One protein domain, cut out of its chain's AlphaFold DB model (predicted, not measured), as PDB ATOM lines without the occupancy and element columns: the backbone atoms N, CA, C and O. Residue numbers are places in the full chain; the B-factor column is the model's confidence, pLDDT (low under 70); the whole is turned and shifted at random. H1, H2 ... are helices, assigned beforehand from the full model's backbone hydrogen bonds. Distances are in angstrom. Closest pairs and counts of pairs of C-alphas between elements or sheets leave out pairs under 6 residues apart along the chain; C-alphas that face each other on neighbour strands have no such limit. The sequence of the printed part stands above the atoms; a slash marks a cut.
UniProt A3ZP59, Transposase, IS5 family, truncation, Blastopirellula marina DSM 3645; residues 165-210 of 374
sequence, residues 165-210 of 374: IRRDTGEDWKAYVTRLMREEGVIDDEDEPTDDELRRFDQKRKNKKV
ATOM      1  N   ILE A 165     100.550  94.063  82.522       95.75
ATOM      2  CA  ILE A 165      99.297  93.420  82.150       95.75
ATOM      3  C   ILE A 165      98.803  92.557  83.307       95.75
ATOM      4  O   ILE A 165      99.587  92.109  84.153       95.75
ATOM      5  N   ARG A 166      97.495  92.330  83.338       95.31
ATOM      6  CA  ARG A 166      96.830  91.383  84.226       95.31
ATOM      7  C   ARG A 166      97.323  89.963  83.946       95.31
ATOM      8  O   ARG A 166      97.419  89.560  82.789       95.31
ATOM      9  N   ARG A 167      97.649  89.201  84.994       93.75
ATOM     10  CA  ARG A 167      98.136  87.815  84.846       93.75
ATOM     11  C   ARG A 167      97.064  86.851  84.347       93.75
ATOM     12  O   ARG A 167      97.375  85.926  83.609       93.75
ATOM     13  N   ASP A 168      95.831  87.059  84.790       93.50
ATOM     14  CA  ASP A 168      94.668  86.224  84.498       93.50
ATOM     15  C   ASP A 168      94.100  86.484  83.100       93.50
ATOM     16  O   ASP A 168      93.803  85.540  82.373       93.50
ATOM     17  N   THR A 169      93.972  87.754  82.716       93.75
ATOM     18  CA  THR A 169      93.293  88.146  81.471       93.75
ATOM     19  C   THR A 169      94.232  88.647  80.375       93.75
ATOM     20  O   THR A 169      93.833  88.721  79.216       93.75
ATOM     21  N   GLY A 170      95.474  89.016  80.703       93.44
ATOM     22  CA  GLY A 170      96.390  89.677  79.766       93.44
ATOM     23  C   GLY A 170      96.021  91.130  79.442       93.44
ATOM     24  O   GLY A 170      96.702  91.762  78.632       93.44
ATOM     25  N   GLU A 171      94.974  91.672  80.073       94.38
ATOM     26  CA  GLU A 171      94.517  93.051  79.893       94.38
ATOM     27  C   GLU A 171      95.583  94.044  80.365       94.38
ATOM     28  O   GLU A 171      96.145  93.903  81.455       94.38
ATOM     29  N   ASP A 172      95.843  95.082  79.572       93.81
ATOM     30  CA  ASP A 172      96.589  96.236  80.063       93.81
ATOM     31  C   ASP A 172      95.725  97.101  80.998       93.81
ATOM     32  O   ASP A 172      94.535  96.850  81.207       93.81
ATOM     33  N   TRP A 173      96.331  98.131  81.594       91.38
ATOM     34  CA  TRP A 173      95.625  99.026  82.514       91.38
ATOM     35  C   TRP A 173      94.376  99.667  81.891       91.38
ATOM     36  O   TRP A 173      93.378  99.807  82.594       91.38
ATOM     37  N   LYS A 174      94.402 100.028  80.600       93.31
ATOM     38  CA  LYS A 174      93.253 100.675  79.952       93.31
ATOM     39  C   LYS A 174      92.111  99.683  79.807       93.31
ATOM     40  O   LYS A 174      91.028  99.944  80.314       93.31
ATOM     41  N   ALA A 175      92.382  98.526  79.203       93.81
ATOM     42  CA  ALA A 175      91.381  97.480  79.007       93.81
ATOM     43  C   ALA A 175      90.757  97.031  80.340       93.81
ATOM     44  O   ALA A 175      89.535  96.956  80.460       93.81
ATOM     45  N   TYR A 176      91.590  96.832  81.365       93.19
ATOM     46  CA  TYR A 176      91.140  96.437  82.696       93.19
ATOM     47  C   TYR A 176      90.223  97.486  83.345       93.19
ATOM     48  O   TYR A 176      89.173  97.143  83.884       93.19
ATOM     49  N   VAL A 177      90.599  98.769  83.304       92.62
ATOM     50  CA  VAL A 177      89.793  99.832  83.920       92.62
ATOM     51  C   VAL A 177      88.508 100.086  83.130       92.62
ATOM     52  O   VAL A 177      87.462 100.243  83.754       92.62
ATOM     53  N   THR A 178      88.549 100.047  81.794       94.25
ATOM     54  CA  THR A 178      87.345 100.138  80.951       94.25
ATOM     55  C   THR A 178      86.357  99.026  81.289       94.25
ATOM     56  O   THR A 178      85.175  99.299  81.488       94.25
ATOM     57  N   ARG A 179      86.830  97.780  81.431       93.69
ATOM     58  CA  ARG A 179      85.970  96.658  81.826       93.69
ATOM     59  C   ARG A 179      85.331  96.882  83.197       93.69
ATOM     60  O   ARG A 179      84.133  96.674  83.335       93.69
ATOM     61  N   LEU A 180      86.091  97.358  84.186       92.75
ATOM     62  CA  LEU A 180      85.528  97.682  85.502       92.75
ATOM     63  C   LEU A 180      84.480  98.800  85.444       92.75
ATOM     64  O   LEU A 180      83.482  98.725  86.150       92.75
ATOM     65  N   MET A 181      84.691  99.828  84.616       93.75
ATOM     66  CA  MET A 181      83.706 100.899  84.432       93.75
ATOM     67  C   MET A 181      82.398 100.366  83.836       93.75
ATOM     68  O   MET A 181      81.334 100.803  84.267       93.75
ATOM     69  N   ARG A 182      82.465  99.396  82.913       93.31
ATOM     70  CA  ARG A 182      81.282  98.704  82.365       93.31
ATOM     71  C   ARG A 182      80.597  97.822  83.408       93.31
ATOM     72  O   ARG A 182      79.390  97.910  83.588       93.31
ATOM     73  N   GLU A 183      81.366  97.027  84.150       92.12
ATOM     74  CA  GLU A 183      80.840  96.157  85.215       92.12
ATOM     75  C   GLU A 183      80.153  96.950  86.342       92.12
ATOM     76  O   GLU A 183      79.166  96.485  86.911       92.12
ATOM     77  N   GLU A 184      80.644  98.154  86.655       91.12
ATOM     78  CA  GLU A 184      80.017  99.070  87.617       91.12
ATOM     79  C   GLU A 184      78.881  99.923  87.010       91.12
ATOM     80  O   GLU A 184      78.240 100.683  87.739       91.12
ATOM     81  N   GLY A 185      78.608  99.807  85.704       89.62
ATOM     82  CA  GLY A 185      77.561 100.561  85.004       89.62
ATOM     83  C   GLY A 185      77.844 102.064  84.885       89.62
ATOM     84  O   GLY A 185      76.915 102.867  84.852       89.62
ATOM     85  N   VAL A 186      79.121 102.461  84.888       91.12
ATOM     86  CA  VAL A 186      79.556 103.863  84.743       91.12
ATOM     87  C   VAL A 186      79.556 104.308  83.279       91.12
ATOM     88  O   VAL A 186      79.391 105.498  83.017       91.12
ATOM     89  N   ILE A 187      79.760 103.370  82.353       90.88
ATOM     90  CA  ILE A 187      79.742 103.564  80.895       90.88
ATOM     91  C   ILE A 187      79.021 102.387  80.233       90.88
ATOM     92  O   ILE A 187      79.004 101.293  80.810       90.88
ATOM     93  N   ASP A 188      78.490 102.592  79.029       90.19
ATOM     94  CA  ASP A 188      77.861 101.533  78.235       90.19
ATOM     95  C   ASP A 188      78.910 100.690  77.471       90.19
ATOM     96  O   ASP A 188      80.099 101.025  77.393       90.19
ATOM     97  N   ASP A 189      78.491  99.557  76.897       83.69
ATOM     98  CA  ASP A 189      79.394  98.627  76.196       83.69
ATOM     99  C   ASP A 189      80.055  99.238  74.946       83.69
ATOM    100  O   ASP A 189      81.178  98.862  74.594       83.69
ATOM    101  N   GLU A 190      79.381 100.194  74.301       85.44
ATOM    102  CA  GLU A 190      79.850 100.888  73.093       85.44
ATOM    103  C   GLU A 190      80.726 102.114  73.399       85.44
ATOM    104  O   GLU A 190      81.386 102.638  72.501       85.44
ATOM    105  N   ASP A 191      80.785 102.552  74.661       87.94
ATOM    106  CA  ASP A 191      81.545 103.735  75.053       87.94
ATOM    107  C   ASP A 191      83.051 103.444  75.153       87.94
ATOM    108  O   ASP A 191      83.501 102.440  75.730       87.94
ATOM    109  N   GLU A 192      83.848 104.387  74.643       90.06
ATOM    110  CA  GLU A 192      85.304 104.417  74.774       90.06
ATOM    111  C   GLU A 192      85.734 105.586  75.678       90.06
ATOM    112  O   GLU A 192      85.808 106.732  75.224       90.06
ATOM    113  N   PRO A 193      86.030 105.333  76.969       91.88
ATOM    114  CA  PRO A 193      86.446 106.381  77.888       91.88
ATOM    115  C   PRO A 193      87.839 106.909  77.531       91.88
ATOM    116  O   PRO A 193      88.754 106.170  77.157       91.88
ATOM    117  N   THR A 194      88.031 108.207  77.728       93.88
ATOM    118  CA  THR A 194      89.331 108.865  77.592       93.88
ATOM    119  C   THR A 194      90.301 108.451  78.707       93.88
ATOM    120  O   THR A 194      89.907 108.056  79.808       93.88
ATOM    121  N   ASP A 195      91.608 108.620  78.473       91.31
ATOM    122  CA  ASP A 195      92.651 108.310  79.466       91.31
ATOM    123  C   ASP A 195      92.453 109.043  80.807       91.31
ATOM    124  O   ASP A 195      92.812 108.517  81.864       91.31
ATOM    125  N   ASP A 196      91.885 110.251  80.786       92.94
ATOM    126  CA  ASP A 196      91.627 111.031  81.997       92.94
ATOM    127  C   ASP A 196      90.393 110.542  82.765       92.94
ATOM    128  O   ASP A 196      90.398 110.566  84.000       92.94
ATOM    129  N   GLU A 197      89.365 110.044  82.076       92.44
ATOM    130  CA  GLU A 197      88.207 109.397  82.705       92.44
ATOM    131  C   GLU A 197      88.624 108.104  83.405       92.44
ATOM    132  O   GLU A 197      88.335 107.936  84.595       92.44
ATOM    133  N   LEU A 198      89.421 107.270  82.726       92.75
ATOM    134  CA  LEU A 198      90.007 106.054  83.297       92.75
ATOM    135  C   LEU A 198      90.817 106.357  84.567       92.75
ATOM    136  O   LEU A 198      90.651 105.697  85.594       92.75
ATOM    137  N   ARG A 199      91.667 107.396  84.544       92.25
ATOM    138  CA  ARG A 199      92.452 107.816  85.724       92.25
ATOM    139  C   ARG A 199      91.566 108.264  86.880       92.25
ATOM    140  O   ARG A 199      91.827 107.874  88.018       92.25
ATOM    141  N   ARG A 200      90.548 109.091  86.620       93.06
ATOM    142  CA  ARG A 200      89.641 109.606  87.662       93.06
ATOM    143  C   ARG A 200      88.835 108.488  88.310       93.06
ATOM    144  O   ARG A 200      88.635 108.524  89.525       93.06
ATOM    145  N   PHE A 201      88.383 107.517  87.521       92.38
ATOM    146  CA  PHE A 201      87.694 106.339  88.033       92.38
ATOM    147  C   PHE A 201      88.643 105.465  88.866       92.38
ATOM    148  O   PHE A 201      88.378 105.212  90.042       92.38
ATOM    149  N   ASP A 202      89.810 105.104  88.321       90.25
ATOM    150  CA  ASP A 202      90.788 104.238  88.993       90.25
ATOM    151  C   ASP A 202      91.328 104.843  90.308       90.25
ATOM    152  O   ASP A 202      91.592 104.113  91.263       90.25
ATOM    153  N   GLN A 203      91.443 106.174  90.403       90.19
ATOM    154  CA  GLN A 203      91.823 106.879  91.638       90.19
ATOM    155  C   GLN A 203      90.793 106.741  92.770       90.19
ATOM    156  O   GLN A 203      91.175 106.766  93.939       90.19
ATOM    157  N   LYS A 204      89.501 106.608  92.448       90.88
ATOM    158  CA  LYS A 204      88.419 106.508  93.443       90.88
ATOM    159  C   LYS A 204      88.230 105.089  93.982       90.88
ATOM    160  O   LYS A 204      87.554 104.915  94.998       90.88
ATOM    161  N   ARG A 205      88.818 104.077  93.333       89.69
ATOM    162  CA  ARG A 205      88.664 102.672  93.727       89.69
ATOM    163  C   ARG A 205      89.244 102.414  95.115       89.69
ATOM    164  O   ARG A 205      90.403 102.715  95.406       89.69
ATOM    165  N   LYS A 206      88.445 101.780  95.973       82.12
ATOM    166  CA  LYS A 206      88.885 101.316  97.295       82.12
ATOM    167  C   LYS A 206      89.704 100.028  97.127       82.12
ATOM    168  O   LYS A 206      89.369  99.189  96.303       82.12
ATOM    169  N   ASN A 207      90.770  99.863  97.912       77.44
ATOM    170  CA  ASN A 207      91.647  98.674  97.911       77.44
ATOM    171  C   ASN A 207      92.455  98.415  96.622       77.44
ATOM    172  O   ASN A 207      92.859  97.278  96.376       77.44
ATOM    173  N   LYS A 208      92.762  99.453  95.831       81.44
ATOM    174  CA  LYS A 208      93.681  99.333  94.689       81.44
ATOM    175  C   LYS A 208      95.039  98.781  95.142       81.44
ATOM    176  O   LYS A 208      95.763  99.427  95.900       81.44
ATOM    177  N   LYS A 209      95.402  97.601  94.634       82.00
ATOM    178  CA  LYS A 209      96.730  97.002  94.799       82.00
ATOM    179  C   LYS A 209      97.344  96.732  93.434       82.00
ATOM    180  O   LYS A 209      96.710  96.159  92.554       82.00
ATOM    181  N   VAL A 210      98.596  97.139  93.282       87.56
ATOM    182  CA  VAL A 210      99.437  96.760  92.147       87.56
ATOM    183  C   VAL A 210     100.384  95.686  92.674       87.56
ATOM    184  O   VAL A 210     101.472  95.988  93.155       87.56
TER     185      VAL A 210
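What this domain is: This is residues 165 to 210 of the 374 residues of the protein "Transposase, IS5 family, truncation" of Blastopirellula marina DSM 3645 (UniProt A3ZP59). Two short helices, H1 and H2, cross steeply and pack on each other, and a long loop, residues 184 to 194, swings from the end of the first to the start of the second. Stretches with no named element lead into H1 and out of H2, and residues 203 to 209 stick out from the rest. The 46 printed residues hold two named helices, H1 then H2, and no named strand; the class is all helix, though only 21 of the 46 residues are in named elements. The whole is compact, with a radius of gyration of the C-alphas of 10.4 A and spans of 25 by 21 by 18 A.

Where its parts are: The printed part begins at Ile 165, with its C-alpha at (99.297, 93.420, 82.150). H1, residues 173 to 183, starts with C-alpha 173 at (95.625, 99.026, 82.514) and is 15.3 A long from first to last C-alpha. H2, residues 195 to 204, is 14.7 A long and ends with C-alpha 204 at (88.419, 106.508, 93.443).

How they stand to each other: H1 and H2 touch, with 7 pairs of C-alphas within 8 A. Their closest C-alphas are those of Val 177 and Leu 198, 6.3 A apart. Their lines stand at a steep tilt of 66 degrees, and they run the same way. Their centres are 10.1 A apart. In H1 every O i to N i+4 pair is within hydrogen-bond range; in H2 5 of 6 are.

The domain as a whole: The two C-alphas farthest apart are those of Glu 190 and Lys 209, at 27.8 A. The first and last printed C-alphas, of Ile 165 and Val 210, are 10.5 A apart. The link from H1 to H2, 11 residues, is long. Residues 203 to 209, of which 203 and 204 belong to H2, stand free. The printed part has no cut. The mean pLDDT of the printed part is 90.9, and no printed residue is under 70.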